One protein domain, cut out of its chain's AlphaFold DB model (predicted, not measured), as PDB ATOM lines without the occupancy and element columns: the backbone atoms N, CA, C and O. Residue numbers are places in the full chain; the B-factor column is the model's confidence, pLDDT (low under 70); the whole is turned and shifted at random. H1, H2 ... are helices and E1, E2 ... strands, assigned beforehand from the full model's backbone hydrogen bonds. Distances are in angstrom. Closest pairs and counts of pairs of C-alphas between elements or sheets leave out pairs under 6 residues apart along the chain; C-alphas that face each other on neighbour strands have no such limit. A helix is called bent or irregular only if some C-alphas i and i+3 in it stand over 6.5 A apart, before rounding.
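Overview. This is residues 190 to 312 of the 312 residues of an uncharacterized protein of uncultured archaeon (UniProt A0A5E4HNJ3). A twisted sheet of four strands has three helices, H1, H3 and H2, over one face and no named helix over the other. H3 covers the inner strand E4, H1 covers the inner strand E2 on the side towards E1, H2 covers the edge strand E3, and the short H4 carries on from E4 and meets the last part of H1; the loop of residues 200 to 205 sticks out. The printed part has 123 residues, with four named helices and four named strands in the order E1 H1 E2 H2 H3 E3 E4 H4. The sheet is mixed, in the order E1 E2 E4 E3, and the class is mixed, helices and strands. The whole is compact, with a radius of gyration of the C-alphas of 14.8 A and spans of 44 by 32 by 29 A.

Along the chain. E1 is residues 190 to 193, its first C-alpha at (212.822, 177.783, 105.761). H1, residues 207 to 221, is 20.7 A long. E2, residues 227 to 233, measures 20.1 A. H2 is residues 244 to 254, 13.6 A, and irregular: C-alphas 249 and 252 are 7.8 A apart. H3 is residues 267 to 274 and E3 is residues 278 to 283. E4, residues 296 to 302, is 20.2 A long. H4, residues 303 to 308, ends with C-alpha 308 at (195.489, 181.721, 102.856).

Arrangement. E1 and E2 are parallel, with N 193 and O 229 at 2.8 A. E2 and E4 are antiparallel, with N 230 and O 299 at 2.8 A. E3 and E4 form a hairpin, with N 280 and O 298 at 2.8 A. The sheet is only just strongly twisted, its C-alphas up to 4.5 A off the best plane. H1, H2 and H3 are on the same face, two layers of helices and sheet. H3 runs along E4, at 7 degrees on the local plane, with a height over the sheet of 8.8 A. H1 is over E2 at 8.7 A, and H2 over E3 at 6.9 A. E1, H1, E2 is a strand-helix-strand unit, two parallel neighbour strands with a helix between, and E2, H2 H3, E3 is a split one, with E4 between its strands; both crossovers are right-handed. H1 touches H4 with residues 216 to 220 alone, the closest C-alphas, of His 220 and Leu 303, being 6.1 A apart; they are about perpendicular at 85 degrees. H4 only grazes the sheet. In H1, H3 and H4 every O i to N i+4 pair is within hydrogen-bond range; in H2, 4 of 7.

Size, cuts and confidence. The C-alphas farthest apart, of Val 222 and Gln 242, are 44.4 A apart. The printed part has no cut and ends at the chain's last residue, 312. The links E1 to H1, H2 to H3 and E3 to E4 are long. The mean pLDDT of the printed part is 89.2, with residue 203 under 70.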
ATOM      1  N   VAL A 190     212.842 178.271 107.141       79.69
ATOM      2  CA  VAL A 190     212.822 177.783 105.761       79.69
ATOM      3  C   VAL A 190     212.971 176.263 105.743       79.69
ATOM      4  O   VAL A 190     213.909 175.740 106.339       79.69
ATOM      5  N   GLY A 191     212.069 175.575 105.045       82.69
ATOM      6  CA  GLY A 191     212.158 174.143 104.752       82.69
ATOM      7  C   GLY A 191     212.713 173.871 103.351       82.69
ATOM      8  O   GLY A 191     212.597 174.707 102.455       82.69
ATOM      9  N   PHE A 192     213.295 172.690 103.141       87.06
ATOM     10  CA  PHE A 192     213.695 172.210 101.817       87.06
ATOM     11  C   PHE A 192     212.969 170.906 101.493       87.06
ATOM     12  O   PHE A 192     213.078 169.923 102.222       87.06
ATOM     13  N   LEU A 193     212.251 170.900 100.376       86.94
ATOM     14  CA  LEU A 193     211.692 169.713  99.753       86.94
ATOM     15  C   LEU A 193     212.769 169.108  98.846       86.94
ATOM     16  O   LEU A 193     213.079 169.649  97.783       86.94
ATOM     17  N   VAL A 194     213.379 168.017  99.309       81.06
ATOM     18  CA  VAL A 194     214.552 167.413  98.658       81.06
ATOM     19  C   VAL A 194     214.155 166.552  97.463       81.06
ATOM     20  O   VAL A 194     214.753 166.676  96.399       81.06
ATOM     21  N   TYR A 195     213.148 165.693  97.619       79.88
ATOM     22  CA  TYR A 195     212.630 164.863  96.536       79.88
ATOM     23  C   TYR A 195     211.173 164.465  96.815       79.88
ATOM     24  O   TYR A 195     210.761 164.359  97.971       79.88
ATOM     25  N   THR A 196     210.414 164.231  95.746       77.00
ATOM     26  CA  THR A 196     209.097 163.585  95.786       77.00
ATOM     27  C   THR A 196     209.098 162.516  94.707       77.00
ATOM     28  O   THR A 196     209.326 162.823  93.536       77.00
ATOM     29  N   GLU A 197     208.846 161.273  95.091       78.56
ATOM     30  CA  GLU A 197     208.853 160.127  94.188       78.56
ATOM     31  C   GLU A 197     207.585 159.301  94.389       78.56
ATOM     32  O   GLU A 197     207.050 159.211  95.495       78.56
ATOM     33  N   VAL A 198     207.079 158.743  93.294       73.69
ATOM     34  CA  VAL A 198     205.960 157.803  93.291       73.69
ATOM     35  C   VAL A 198     206.303 156.657  92.356       73.69
ATOM     36  O   VAL A 198     206.955 156.875  91.339       73.69
ATOM     37  N   ASP A 199     205.841 155.457  92.693       77.25
ATOM     38  CA  ASP A 199     205.978 154.285  91.827       77.25
ATOM     39  C   ASP A 199     205.270 154.538  90.480       77.25
ATOM     40  O   ASP A 199     204.166 155.093  90.427       77.25
ATOM     41  N   ASP A 200     205.883 154.106  89.378       75.19
ATOM     42  CA  ASP A 200     205.315 154.229  88.033       75.19
ATOM     43  C   ASP A 200     203.924 153.579  87.915       75.19
ATOM     44  O   ASP A 200     203.085 154.028  87.132       75.19
ATOM     45  N   LYS A 201     203.623 152.562  88.732       74.75
ATOM     46  CA  LYS A 201     202.311 151.892  88.784       74.75
ATOM     47  C   LYS A 201     201.180 152.806  89.248       74.75
ATOM     48  O   LYS A 201     200.019 152.513  88.970       74.75
ATOM     49  N   VAL A 202     201.501 153.885  89.957       71.62
ATOM     50  CA  VAL A 202     200.533 154.892  90.421       71.62
ATOM     51  C   VAL A 202     200.710 156.232  89.703       71.62
ATOM     52  O   VAL A 202     200.069 157.231  90.057       71.62
ATOM     53  N   ALA A 203     201.543 156.268  88.659       68.19
ATOM     54  CA  ALA A 203     201.669 157.426  87.792       68.19
ATOM     55  C   ALA A 203     200.297 157.781  87.190       68.19
ATOM     56  O   ALA A 203     199.561 156.933  86.691       68.19
ATOM     57  N   GLY A 204     199.922 159.060  87.270       70.69
ATOM     58  CA  GLY A 204     198.618 159.555  86.811       70.69
ATOM     59  C   GLY A 204     197.524 159.611  87.883       70.69
ATOM     60  O   GLY A 204     196.542 160.323  87.692       70.69
ATOM     61  N   MET A 205     197.713 158.995  89.058       75.38
ATOM     62  CA  MET A 205     196.753 159.083  90.176       75.38
ATOM     63  C   MET A 205     196.845 160.396  90.974       75.38
ATOM     64  O   MET A 205     196.282 160.503  92.058       75.38
ATOM     65  N   ARG A 206     197.580 161.398  90.468       82.19
ATOM     66  CA  ARG A 206     197.873 162.671  91.157       82.19
ATOM     67  C   ARG A 206     198.513 162.509  92.545       82.19
ATOM     68  O   ARG A 206     198.522 163.445  93.334       82.19
ATOM     69  N   MET A 207     199.097 161.345  92.831       81.69
ATOM     70  CA  MET A 207     199.654 161.034  94.150       81.69
ATOM     71  C   MET A 207     200.832 161.946  94.515       81.69
ATOM     72  O   MET A 207     200.960 162.351  95.665       81.69
ATOM     73  N   VAL A 208     201.634 162.353  93.524       82.12
ATOM     74  CA  VAL A 208     202.716 163.339  93.701       82.12
ATOM     75  C   VAL A 208     202.169 164.680  94.205       82.12
ATOM     76  O   VAL A 208     202.767 165.280  95.101       82.12
ATOM     77  N   ASP A 209     201.029 165.136  93.668       84.56
ATOM     78  CA  ASP A 209     200.379 166.383  94.096       84.56
ATOM     79  C   ASP A 209     199.980 166.270  95.574       84.56
ATOM     80  O   ASP A 209     200.332 167.132  96.375       84.56
ATOM     81  N   SER A 210     199.296 165.181  95.946       83.56
ATOM     82  CA  SER A 210     198.825 164.946  97.316       83.56
ATOM     83  C   SER A 210     199.966 164.838  98.327       83.56
ATOM     84  O   SER A 210     199.884 165.446  99.392       83.56
ATOM     85  N   LEU A 211     201.040 164.114  97.995       86.50
ATOM     86  CA  LEU A 211     202.216 163.985  98.862       86.50
ATOM     87  C   LEU A 211     202.930 165.325  99.043       86.50
ATOM     88  O   LEU A 211     203.342 165.662 100.149       86.50
ATOM     89  N   THR A 212     203.034 166.111  97.972       88.81
ATOM     90  CA  THR A 212     203.664 167.434  98.033       88.81
ATOM     91  C   THR A 212     202.831 168.398  98.865       88.81
ATOM     92  O   THR A 212     203.386 169.074  99.722       88.81
ATOM     93  N   SER A 213     201.507 168.428  98.681       89.56
ATOM     94  CA  SER A 213     200.617 169.215  99.539       89.56
ATOM     95  C   SER A 213     200.744 168.805 101.003       89.56
ATOM     96  O   SER A 213     200.999 169.669 101.830       89.56
ATOM     97  N   ALA A 214     200.678 167.507 101.319       88.19
ATOM     98  CA  ALA A 214     200.824 167.023 102.691       88.19
ATOM     99  C   ALA A 214     202.169 167.431 103.316       88.19
ATOM    100  O   ALA A 214     202.201 167.908 104.447       88.19
ATOM    101  N   ALA A 215     203.272 167.319 102.568       88.75
ATOM    102  CA  ALA A 215     204.588 167.746 103.034       88.75
ATOM    103  C   ALA A 215     204.655 169.261 103.293       88.75
ATOM    104  O   ALA A 215     205.227 169.689 104.293       88.75
ATOM    105  N   LEU A 216     204.062 170.083 102.421       92.12
ATOM    106  CA  LEU A 216     204.012 171.536 102.606       92.12
ATOM    107  C   LEU A 216     203.114 171.929 103.794       92.12
ATOM    108  O   LEU A 216     203.464 172.848 104.534       92.12
ATOM    109  N   THR A 217     202.003 171.217 104.009       91.00
ATOM    110  CA  THR A 217     201.121 171.395 105.171       91.00
ATOM    111  C   THR A 217     201.849 171.038 106.465       91.00
ATOM    112  O   THR A 217     201.850 171.843 107.388       91.00
ATOM    113  N   GLU A 218     202.558 169.907 106.520       87.56
ATOM    114  CA  GLU A 218     203.400 169.515 107.664       87.56
ATOM    115  C   GLU A 218     204.478 170.577 107.956       87.56
ATOM    116  O   GLU A 218     204.641 171.040 109.089       87.56
ATOM    117  N   MET A 219     205.189 171.022 106.911       87.38
ATOM    118  CA  MET A 219     206.201 172.076 107.003       87.38
ATOM    119  C   MET A 219     205.639 173.360 107.621       87.38
ATOM    120  O   MET A 219     206.302 173.989 108.446       87.38
ATOM    121  N   HIS A 220     204.424 173.740 107.241       92.88
ATOM    122  CA  HIS A 220     203.772 174.939 107.745       92.88
ATOM    123  C   HIS A 220     203.190 174.747 109.153       92.88
ATOM    124  O   HIS A 220     203.591 175.433 110.092       92.88
ATOM    125  N   ASP A 221     202.248 173.816 109.306       87.25
ATOM    126  CA  ASP A 221     201.396 173.687 110.490       87.25
ATOM    127  C   ASP A 221     202.110 173.037 111.676       87.25
ATOM    128  O   ASP A 221     201.814 173.374 112.824       87.25
ATOM    129  N   VAL A 222     203.064 172.138 111.419       80.75
ATOM    130  CA  VAL A 222     203.777 171.399 112.471       80.75
ATOM    131  C   VAL A 222     205.144 172.018 112.745       80.75
ATOM    132  O   VAL A 222     205.504 172.255 113.899       80.75
ATOM    133  N   LEU A 223     205.916 172.307 111.693       78.69
ATOM    134  CA  LEU A 223     207.306 172.767 111.832       78.69
ATOM    135  C   LEU A 223     207.441 174.299 111.910       78.69
ATOM    136  O   LEU A 223     208.484 174.819 112.341       78.69
ATOM    137  N   GLY A 224     206.383 175.032 111.549       84.69
ATOM    138  CA  GLY A 224     206.349 176.492 111.578       84.69
ATOM    139  C   GLY A 224     207.245 177.135 110.516       84.69
ATOM    140  O   GLY A 224     207.820 178.200 110.760       84.69
ATOM    141  N   PHE A 225     207.437 176.476 109.369       86.31
ATOM    142  CA  PHE A 225     208.128 177.067 108.228       86.31
ATOM    143  C   PHE A 225     207.236 178.102 107.542       86.31
ATOM    144  O   PHE A 225     206.053 177.871 107.308       86.31
ATOM    145  N   ARG A 226     207.823 179.246 107.177       90.38
ATOM    146  CA  ARG A 226     207.146 180.260 106.352       90.38
ATOM    147  C   ARG A 226     207.364 180.003 104.867       90.38
ATOM    148  O   ARG A 226     206.473 180.239 104.057       90.38
ATOM    149  N   TYR A 227     208.559 179.537 104.519       90.31
ATOM    150  CA  TYR A 227     208.931 179.249 103.142       90.31
ATOM    151  C   TYR A 227     209.395 177.806 103.009       90.31
ATOM    152  O   TYR A 227     210.055 177.281 103.906       90.31
ATOM    153  N   ALA A 228     209.111 177.199 101.863       92.50
ATOM    154  CA  ALA A 228     209.754 175.963 101.439       92.50
ATOM    155  C   ALA A 228     210.486 176.189 100.115       92.50
ATOM    156  O   ALA A 228     209.993 176.919  99.261       92.50
ATOM    157  N   PHE A 229     211.640 175.563  99.923       91.44
ATOM    158  CA  PHE A 229     212.363 175.547  98.650       91.44
ATOM    159  C   PHE A 229     212.373 174.142  98.073       91.44
ATOM    160  O   PHE A 229     212.384 173.169  98.817       91.44
ATOM    161  N   ALA A 230     212.394 174.031  96.752       93.25
ATOM    162  CA  ALA A 230     212.526 172.763  96.056       93.25
ATOM    163  C   ALA A 230     213.501 172.893  94.889       93.25
ATOM    164  O   ALA A 230     213.520 173.912  94.191       93.25
ATOM    165  N   TYR A 231     214.264 171.829  94.662       91.94
ATOM    166  CA  TYR A 231     215.048 171.660  93.448       91.94
ATOM    167  C   TYR A 231     214.265 170.785  92.479       91.94
ATOM    168  O   TYR A 231     213.813 169.699  92.832       91.94
ATOM    169  N   GLY A 232     214.106 171.264  91.251       92.44
ATOM    170  CA  GLY A 232     213.459 170.506  90.191       92.44
ATOM    171  C   GLY A 232     214.386 170.309  89.002       92.44
ATOM    172  O   GLY A 232     215.289 171.104  88.756       92.44
ATOM    173  N   ARG A 233     214.153 169.240  88.243       94.31
ATOM    174  CA  ARG A 233     214.906 168.918  87.020       94.31
ATOM    175  C   ARG A 233     214.254 169.567  85.808       94.31
ATOM    176  O   ARG A 233     213.030 169.575  85.736       94.31
ATOM    177  N   MET A 234     215.012 170.038  84.825       94.25
ATOM    178  CA  MET A 234     214.463 170.567  83.566       94.25
ATOM    179  C   MET A 234     214.357 169.471  82.498       94.25
ATOM    180  O   MET A 234     215.121 169.443  81.543       94.25
ATOM    181  N   VAL A 235     213.423 168.535  82.672       93.25
ATOM    182  CA  VAL A 235     213.271 167.378  81.770       93.25
ATOM    183  C   VAL A 235     212.824 167.813  80.366       93.25
ATOM    184  O   VAL A 235     211.887 168.600  80.237       93.25
ATOM    185  N   GLY A 236     213.440 167.243  79.325       92.19
ATOM    186  CA  GLY A 236     213.118 167.498  77.914       92.19
ATOM    187  C   GLY A 236     214.071 168.474  77.220       92.19
ATOM    188  O   GLY A 236     213.773 168.957  76.127       92.19
ATOM    189  N   LEU A 237     215.196 168.803  77.861       94.31
ATOM    190  CA  LEU A 237     216.244 169.624  77.251       94.31
ATOM    191  C   LEU A 237     217.111 168.821  76.275       94.31
ATOM    192  O   LEU A 237     217.627 169.405  75.324       94.31
ATOM    193  N   ASP A 238     217.212 167.508  76.472       93.88
ATOM    194  CA  ASP A 238     217.884 166.527  75.604       93.88
ATOM    195  C   ASP A 238     217.397 166.551  74.147       93.88
ATOM    196  O   ASP A 238     218.178 166.352  73.220       93.88
ATOM    197  N   GLY A 239     216.121 166.872  73.920       92.25
ATOM    198  CA  GLY A 239     215.568 167.057  72.575       92.25
ATOM    199  C   GLY A 239     215.930 168.390  71.900       92.25
ATOM    200  O   GLY A 239     215.657 168.562  70.713       92.25
ATOM    201  N   LYS A 240     216.505 169.349  72.638       95.31
ATOM    202  CA  LYS A 240     216.777 170.724  72.169       95.31
ATOM    203  C   LYS A 240     218.259 171.076  72.133       95.31
ATOM    204  O   LYS A 240     218.691 171.820  71.256       95.31
ATOM    205  N   TYR A 241     219.024 170.570  73.089       96.19
ATOM    206  CA  TYR A 241     220.429 170.902  73.277       96.19
ATOM    207  C   TYR A 241     221.260 169.622  73.285       96.19
ATOM    208  O   TYR A 241     220.811 168.582  73.744       96.19
ATOM    209  N   GLN A 242     222.490 169.697  72.781       93.12
ATOM    210  CA  GLN A 242     223.376 168.528  72.718       93.12
ATOM    211  C   GLN A 242     224.339 168.463  73.903       93.12
ATOM    212  O   GLN A 242     224.911 167.415  74.182       93.12
ATOM    213  N   THR A 243     224.570 169.593  74.580       93.19
ATOM    214  CA  THR A 243     225.582 169.696  75.638       93.19
ATOM    215  C   THR A 243     225.068 170.482  76.845       93.19
ATOM    216  O   THR A 243     224.295 171.434  76.667       93.19
ATOM    217  N   PRO A 244     225.553 170.176  78.068       88.00
ATOM    218  CA  PRO A 244     225.196 170.936  79.268       88.00
ATOM    219  C   PRO A 244     225.504 172.432  79.133       88.00
ATOM    220  O   PRO A 244     224.722 173.277  79.554       88.00
ATOM    221  N   ALA A 245     226.616 172.785  78.481       90.94
ATOM    222  CA  ALA A 245     227.028 174.176  78.291       90.94
ATOM    223  C   ALA A 245     226.122 174.963  77.325       90.94
ATOM    224  O   ALA A 245     226.009 176.185  77.441       90.94
ATOM    225  N   GLN A 246     225.502 174.299  76.344       94.31
ATOM    226  CA  GLN A 246     224.466 174.921  75.515       94.31
ATOM    227  C   GLN A 246     223.191 175.126  76.336       94.31
ATOM    228  O   GLN A 246     222.696 176.247  76.407       94.31
ATOM    229  N   ALA A 247     222.718 174.081  77.020       92.19
ATOM    230  CA  ALA A 247     221.508 174.147  77.832       92.19
ATOM    231  C   ALA A 247     221.600 175.229  78.927       92.19
ATOM    232  O   ALA A 247     220.694 176.047  79.066       92.19
ATOM    233  N   ALA A 248     222.733 175.319  79.631       89.69
ATOM    234  CA  ALA A 248     222.969 176.313  80.680       89.69
ATOM    235  C   ALA A 248     222.867 177.767  80.178       89.69
ATOM    236  O   ALA A 248     222.328 178.624  80.879       89.69
ATOM    237  N   ARG A 249     223.334 178.054  78.952       91.62
ATOM    238  CA  ARG A 249     223.257 179.400  78.347       91.62
ATOM    239  C   ARG A 249     221.821 179.855  78.094       91.62
ATOM    240  O   ARG A 249     221.541 181.049  78.168       91.62
ATOM    241  N   HIS A 250     220.924 178.911  77.825       91.94
ATOM    242  CA  HIS A 250     219.523 179.182  77.516       91.94
ATOM    243  C   HIS A 250     218.576 178.879  78.680       91.94
ATOM    244  O   HIS A 250     217.388 179.170  78.591       91.94
ATOM    245  N   LEU A 251     219.078 178.360  79.803       88.56
ATOM    246  CA  LEU A 251     218.263 177.831  80.896       88.56
ATOM    247  C   LEU A 251     217.225 178.828  81.428       88.56
ATOM    248  O   LEU A 251     216.052 178.490  81.571       88.56
ATOM    249  N   ASN A 252     217.626 180.079  81.665       85.56
ATOM    250  CA  ASN A 252     216.693 181.108  82.128       85.56
ATOM    251  C   ASN A 252     215.662 181.492  81.054       85.56
ATOM    252  O   ASN A 252     214.539 181.826  81.403       85.56
ATOM    253  N   GLN A 253     216.008 181.423  79.764       90.88
ATOM    254  CA  GLN A 253     215.058 181.666  78.669       90.88
ATOM    255  C   GLN A 253     214.044 180.523  78.573       90.88
ATOM    256  O   GLN A 253     212.847 180.772  78.475       90.88
ATOM    257  N   GLU A 254     214.508 179.277  78.689       92.19
ATOM    258  CA  GLU A 254     213.653 178.089  78.727       92.19
ATOM    259  C   GLU A 254     212.681 178.140  79.909       92.19
ATOM    260  O   GLU A 254     211.484 177.883  79.763       92.19
ATOM    261  N   LEU A 255     213.162 178.592  81.069       89.12
ATOM    262  CA  LEU A 255     212.335 178.848  82.240       89.12
ATOM    263  C   LEU A 255     211.354 180.004  82.082       89.12
ATOM    264  O   LEU A 255     210.539 180.159  82.982       89.12
ATOM    265  N   MET A 256     211.365 180.786  81.003       88.50
ATOM    266  CA  MET A 256     210.363 181.827  80.732       88.50
ATOM    267  C   MET A 256     209.287 181.382  79.740       88.50
ATOM    268  O   MET A 256     208.292 182.082  79.573       88.50
ATOM    269  N   ILE A 257     209.434 180.214  79.112       91.06
ATOM    270  CA  ILE A 257     208.445 179.710  78.156       91.06
ATOM    271  C   ILE A 257     207.194 179.250  78.913       91.06
ATOM    272  O   ILE A 257     207.283 178.464  79.868       91.06
ATOM    273  N   ARG A 258     206.028 179.763  78.510       94.50
ATOM    274  CA  ARG A 258     204.719 179.506  79.128       94.50
ATOM    275  C   ARG A 258     203.656 179.194  78.074       94.50
ATOM    276  O   ARG A 258     203.800 179.621  76.930       94.50
ATOM    277  N   ASP A 259     202.612 178.474  78.477       94.69
ATOM    278  CA  ASP A 259     201.358 178.346  77.727       94.69
ATOM    279  C   ASP A 259     200.481 179.609  77.851       94.69
ATOM    280  O   ASP A 259     200.840 180.573  78.540       94.69
ATOM    281  N   GLU A 260     199.312 179.618  77.199       94.00
ATOM    282  CA  GLU A 260     198.352 180.728  77.284       94.00
ATOM    283  C   GLU A 260     197.808 180.991  78.701       94.00
ATOM    284  O   GLU A 260     197.254 182.060  78.963       94.00
ATOM    285  N   HIS A 261     197.976 180.044  79.628       91.62
ATOM    286  CA  HIS A 261     197.554 180.156  81.022       91.62
ATOM    287  C   HIS A 261     198.688 180.615  81.949       91.62
ATOM    288  O   HIS A 261     198.490 180.719  83.162       91.62
ATOM    289  N   GLY A 262     199.872 180.912  81.406       90.12
ATOM    290  CA  GLY A 262     201.025 181.338  82.193       90.12
ATOM    291  C   GLY A 262     201.706 180.200  82.961       90.12
ATOM    292  O   GLY A 262     202.479 180.475  83.883       90.12
ATOM    293  N   ILE A 263     201.458 178.938  82.593       91.94
ATOM    294  CA  ILE A 263     202.107 177.749  83.161       91.94
ATOM    295  C   ILE A 263     203.279 177.328  82.273       91.94
ATOM    296  O   ILE A 263     203.244 177.469  81.055       91.94
ATOM    297  N   SER A 264     204.371 176.855  82.875       95.00
ATOM    298  CA  SER A 264     205.539 176.393  82.127       95.00
ATOM    299  C   SER A 264     205.207 175.219  81.213       95.00
ATOM    300  O   SER A 264     204.470 174.313  81.588       95.00
ATOM    301  N   LEU A 265     205.824 175.202  80.030       94.00
ATOM    302  CA  LEU A 265     205.759 174.047  79.132       94.00
ATOM    303  C   LEU A 265     206.627 172.870  79.611       94.00
ATOM    304  O   LEU A 265     206.511 171.768  79.082       94.00
ATOM    305  N   TYR A 266     207.485 173.083  80.614       94.31
ATOM    306  CA  TYR A 266     208.308 172.038  81.216       94.31
ATOM    307  C   TYR A 266     207.526 171.313  82.321       94.31
ATOM    308  O   TYR A 266     207.157 171.959  83.305       94.31
ATOM    309  N   PRO A 267     207.279 169.989  82.220       91.62
ATOM    310  CA  PRO A 267     206.354 169.284  83.114       91.62
ATOM    311  C   PRO A 267     206.679 169.395  84.607       91.62
ATOM    312  O   PRO A 267     205.778 169.589  85.419       91.62
ATOM    313  N   SER A 268     207.957 169.312  84.973       92.12
ATOM    314  CA  SER A 268     208.433 169.457  86.353       92.12
ATOM    315  C   SER A 268     208.211 170.873  86.886       92.12
ATOM    316  O   SER A 268     207.702 171.052  87.988       92.12
ATOM    317  N   VAL A 269     208.526 171.894  86.089       94.50
ATOM    318  CA  VAL A 269     208.278 173.296  86.441       94.50
ATOM    319  C   VAL A 269     206.780 173.541  86.610       94.50
ATOM    320  O   VAL A 269     206.351 174.103  87.618       94.50
ATOM    321  N   ALA A 270     205.980 173.064  85.655       94.19
ATOM    322  CA  ALA A 270     204.527 173.155  85.682       94.19
ATOM    323  C   ALA A 270     203.939 172.480  86.924       94.19
ATOM    324  O   ALA A 270     203.030 173.025  87.544       94.19
ATOM    325  N   PHE A 271     204.469 171.318  87.310       93.00
ATOM    326  CA  PHE A 271     204.090 170.618  88.532       93.00
ATOM    327  C   PHE A 271     204.297 171.502  89.773       93.00
ATOM    328  O   PHE A 271     203.336 171.765  90.496       93.00
ATOM    329  N   HIS A 272     205.498 172.059  89.971       94.38
ATOM    330  CA  HIS A 272     205.761 172.946  91.109       94.38
ATOM    331  C   HIS A 272     204.874 174.207  91.071       94.38
ATOM    332  O   HIS A 272     204.305 174.590  92.093       94.38
ATOM    333  N   GLN A 273     204.659 174.815  89.899       94.06
ATOM    334  CA  GLN A 273     203.755 175.967  89.742       94.06
ATOM    335  C   GLN A 273     202.291 175.629  90.076       94.06
ATOM    336  O   GLN A 273     201.600 176.409  90.740       94.06
ATOM    337  N   ARG A 274     201.811 174.444  89.682       92.44
ATOM    338  CA  ARG A 274     200.474 173.934  90.038       92.44
ATOM    339  C   ARG A 274     200.349 173.570  91.514       92.44
ATOM    340  O   ARG A 274     199.242 173.641  92.039       92.44
ATOM    341  N   ALA A 275     201.451 173.270  92.197       91.50
ATOM    342  CA  ALA A 275     201.515 173.200  93.658       91.50
ATOM    343  C   ALA A 275     201.639 174.595  94.314       91.50
ATOM    344  O   ALA A 275     201.563 174.728  95.529       91.50
ATOM    345  N   GLY A 276     201.771 175.655  93.510       94.12
ATOM    346  CA  GLY A 276     201.801 177.045  93.961       94.12
ATOM    347  C   GLY A 276     203.194 177.601  94.232       94.12
ATOM    348  O   GLY A 276     203.307 178.677  94.814       94.12
ATOM    349  N   ALA A 277     204.237 176.907  93.776       95.56
ATOM    350  CA  ALA A 277     205.593 177.419  93.814       95.56
ATOM    351  C   ALA A 277     205.802 178.559  92.808       95.56
ATOM    352  O   ALA A 277     205.220 178.585  91.720       95.56
ATOM    353  N   THR A 278     206.733 179.443  93.137       93.19
ATOM    354  CA  THR A 278     207.341 180.392  92.208       93.19
ATOM    355  C   THR A 278     208.737 179.903  91.843       93.19
ATOM    356  O   THR A 278     209.536 179.559  92.710       93.19
ATOM    357  N   VAL A 279     209.053 179.880  90.550       91.69
ATOM    358  CA  VAL A 279     210.401 179.543  90.075       91.69
ATOM    359  C   VAL A 279     211.303 180.754  90.276       91.69
ATOM    360  O   VAL A 279     211.019 181.822  89.740       91.69
ATOM    361  N   ALA A 280     212.376 180.589  91.043       86.25
ATOM    362  CA  ALA A 280     213.332 181.651  91.329       86.25
ATOM    363  C   ALA A 280     214.359 181.808  90.200       86.25
ATOM    364  O   ALA A 280     214.565 182.913  89.700       86.25
ATOM    365  N   CYS A 281     215.012 180.714  89.803       87.12
ATOM    366  CA  CYS A 281     216.082 180.736  88.806       87.12
ATOM    367  C   CYS A 281     216.378 179.350  88.223       87.12
ATOM    368  O   CYS A 281     215.994 178.317  88.781       87.12
ATOM    369  N   GLY A 282     217.100 179.346  87.101       89.75
ATOM    370  CA  GLY A 282     217.746 178.158  86.557       89.75
ATOM    371  C   GLY A 282     218.983 177.769  87.353       89.75
ATOM    372  O   GLY A 282     219.766 178.626  87.758       89.75
ATOM    373  N   MET A 283     219.161 176.467  87.543       89.00
ATOM    374  CA  MET A 283     220.264 175.871  88.284       89.00
ATOM    375  C   MET A 283     221.070 174.957  87.349       89.00
ATOM    376  O   MET A 283     220.628 173.845  87.051       89.00
ATOM    377  N   PRO A 284     222.230 175.402  86.837       88.62
ATOM    378  CA  PRO A 284     223.061 174.562  85.991       88.62
ATOM    379  C   PRO A 284     223.779 173.481  86.800       88.62
ATOM    380  O   PRO A 284     224.200 173.718  87.930       88.62
ATOM    381  N   ASN A 285     223.950 172.305  86.196       88.19
ATOM    382  CA  ASN A 285     224.631 171.140  86.776       88.19
ATOM    383  C   ASN A 285     224.046 170.642  88.114       88.19
ATOM    384  O   ASN A 285     224.763 170.037  88.904       88.19
ATOM    385  N   CYS A 286     222.760 170.891  88.390       80.62
ATOM    386  CA  CYS A 286     222.144 170.526  89.671       80.62
ATOM    387  C   CYS A 286     221.355 169.208  89.645       80.62
ATOM    388  O   CYS A 286     220.934 168.734  90.695       80.62
ATOM    389  N   ALA A 287     221.104 168.640  88.467       83.75
ATOM    390  CA  ALA A 287     220.250 167.468  88.295       83.75
ATOM    391  C   ALA A 287     220.957 166.435  87.423       83.75
ATOM    392  O   ALA A 287     220.778 166.481  86.220       83.75
ATOM    393  N   LEU A 288     221.767 165.541  88.000       84.06
ATOM    394  CA  LEU A 288     222.574 164.562  87.252       84.06
ATOM    395  C   LEU A 288     221.697 163.535  86.508       84.06
ATOM    396  O   LEU A 288     221.437 162.443  87.004       84.06
ATOM    397  N   ASP A 289     221.185 163.931  85.347       86.94
ATOM    398  CA  ASP A 289     220.200 163.212  84.546       86.94
ATOM    399  C   ASP A 289     220.304 163.659  83.081       86.94
ATOM    400  O   ASP A 289     220.278 164.856  82.767       86.94
ATOM    401  N   ASP A 290     220.377 162.681  82.179       90.81
ATOM    402  CA  ASP A 290     220.560 162.913  80.745       90.81
ATOM    403  C   ASP A 290     219.395 163.695  80.135       90.81
ATOM    404  O   ASP A 290     219.606 164.568  79.292       90.81
ATOM    405  N   ARG A 291     218.164 163.462  80.612       92.56
ATOM    406  CA  ARG A 291     216.959 164.092  80.049       92.56
ATOM    407  C   ARG A 291     216.875 165.586  80.336       92.56
ATOM    408  O   ARG A 291     216.164 166.318  79.642       92.56
ATOM    409  N   SER A 292     217.558 166.046  81.377       94.38
ATOM    410  CA  SER A 292     217.696 167.462  81.700       94.38
ATOM    411  C   SER A 292     219.051 168.041  81.318       94.38
ATOM    412  O   SER A 292     219.267 169.240  81.489       94.38
ATOM    413  N   ILE A 293     219.962 167.225  80.775       93.75
ATOM    414  CA  ILE A 293     221.338 167.607  80.443       93.75
ATOM    415  C   ILE A 293     222.011 168.304  81.635       93.75
ATOM    416  O   ILE A 293     222.629 169.371  81.526       93.75
ATOM    417  N   ASN A 294     221.834 167.714  82.811       91.75
ATOM    418  CA  ASN A 294     222.320 168.233  84.079       91.75
ATOM    419  C   ASN A 294     221.691 169.556  84.553       91.75
ATOM    420  O   ASN A 294     222.184 170.153  85.505       91.75
ATOM    421  N   GLN A 295     220.618 170.051  83.933       94.44
ATOM    422  CA  GLN A 295     220.008 171.332  84.297       94.44
ATOM    423  C   GLN A 295     218.774 171.167  85.188       94.44
ATOM    424  O   GLN A 295     217.955 170.263  85.034       94.44
ATOM    425  N   GLY A 296     218.563 172.123  86.080       95.12
ATOM    426  CA  GLY A 296     217.352 172.191  86.878       95.12
ATOM    427  C   GLY A 296     216.944 173.614  87.192       95.12
ATOM    428  O   GLY A 296     217.300 174.566  86.495       95.12
ATOM    429  N   PHE A 297     216.151 173.756  88.239       93.62
ATOM    430  CA  PHE A 297     215.642 175.033  88.701       93.62
ATOM    431  C   PHE A 297     215.458 175.025  90.210       93.62
ATOM    432  O   PHE A 297     215.261 173.977  90.828       93.62
ATOM    433  N   LEU A 298     215.496 176.222  90.782       91.81
ATOM    434  CA  LEU A 298     215.094 176.470  92.153       91.81
ATOM    435  C   LEU A 298     213.670 177.017  92.146       91.81
ATOM    436  O   LEU A 298     213.381 178.011  91.475       91.81
ATOM    437  N   ALA A 299     212.787 176.388  92.907       94.69
ATOM    438  CA  ALA A 299     211.451 176.887  93.183       94.69
ATOM    439  C   ALA A 299     211.293 177.161  94.676       94.69
ATOM    440  O   ALA A 299     211.964 176.549  95.506       94.69
ATOM    441  N   TRP A 300     210.400 178.081  95.016       94.94
ATOM    442  CA  TRP A 300     210.062 178.385  96.396       94.94
ATOM    443  C   TRP A 300     208.554 178.532  96.573       94.94
ATOM    444  O   TRP A 300     207.832 178.896  95.645       94.94
ATOM    445  N   TYR A 301     208.088 178.240  97.776       96.00
ATOM    446  CA  TYR A 301     206.699 178.278  98.196       96.00
ATOM    447  C   TYR A 301     206.569 179.268  99.347       96.00
ATOM    448  O   TYR A 301     207.332 179.191 100.310       96.00
ATOM    449  N   ASP A 302     205.594 180.168  99.260       95.12
ATOM    450  CA  ASP A 302     205.121 180.946 100.405       95.12
ATOM    451  C   ASP A 302     204.016 180.144 101.097       95.12
ATOM    452  O   ASP A 302     202.893 180.069 100.598       95.12
ATOM    453  N   LEU A 303     204.353 179.473 102.196       94.12
ATOM    454  CA  LEU A 303     203.446 178.526 102.842       94.12
ATOM    455  C   LEU A 303     202.245 179.233 103.487       94.12
ATOM    456  O   LEU A 303     201.127 178.724 103.425       94.12
ATOM    457  N   GLU A 304     202.450 180.443 104.005       94.06
ATOM    458  CA  GLU A 304     201.376 181.271 104.560       94.06
ATOM    459  C   GLU A 304     200.386 181.681 103.456       94.06
ATOM    460  O   GLU A 304     199.168 181.564 103.604       94.06
ATOM    461  N   GLU A 305     200.899 182.102 102.298       94.25
ATOM    462  CA  GLU A 305     200.066 182.454 101.147       94.25
ATOM    463  C   GLU A 305     199.304 181.244 100.585       94.25
ATOM    464  O   GLU A 305     198.144 181.375 100.180       94.25
ATOM    465  N   LEU A 306     199.922 180.058 100.559       95.19
ATOM    466  CA  LEU A 306     199.241 178.830 100.142       95.19
ATOM    467  C   LEU A 306     198.110 178.466 101.099       95.19
ATOM    468  O   LEU A 306     197.004 178.173 100.633       95.19
ATOM    469  N   LYS A 307     198.344 178.567 102.412       94.69
ATOM    470  CA  LYS A 307     197.307 178.371 103.429       94.69
ATOM    471  C   LYS A 307     196.166 179.367 103.262       94.69
ATOM    472  O   LYS A 307     195.004 178.973 103.201       94.69
ATOM    473  N   ARG A 308     196.482 180.654 103.082       95.38
ATOM    474  CA  ARG A 308     195.489 181.721 102.856       95.38
ATOM    475  C   ARG A 308     194.616 181.468 101.623       95.38
ATOM    476  O   ARG A 308     193.458 181.876 101.595       95.38
ATOM    477  N   ARG A 309     195.158 180.801 100.599       94.19
ATOM    478  CA  ARG A 309     194.436 180.414  99.375       94.19
ATOM    479  C   ARG A 309     193.691 179.078  99.485       94.19
ATOM    480  O   ARG A 309     193.082 178.677  98.495       94.19
ATOM    481  N   GLY A 310     193.747 178.387 100.626       93.19
ATOM    482  CA  GLY A 310     193.150 177.058 100.801       93.19
ATOM    483  C   GLY A 310     193.832 175.979  99.956       93.19
ATOM    484  O   GLY A 310     193.156 175.130  99.379       93.19
ATOM    485  N   ARG A 311     195.159 176.074  99.794       88.75
ATOM    486  CA  ARG A 311     195.981 175.131  99.012       88.75
ATOM    487  C   ARG A 311     196.905 174.259  99.874       88.75
ATOM    488  O   ARG A 311     197.613 173.432  99.298       88.75
ATOM    489  N   LEU A 312     196.899 174.471 101.192       87.81
ATOM    490  CA  LEU A 312     197.483 173.601 102.221       87.81
ATOM    491  C   LEU A 312     196.369 172.965 103.053       87.81
ATOM    492  O   LEU A 312     195.289 173.599 103.130       87.81
TER     493      LEU A 312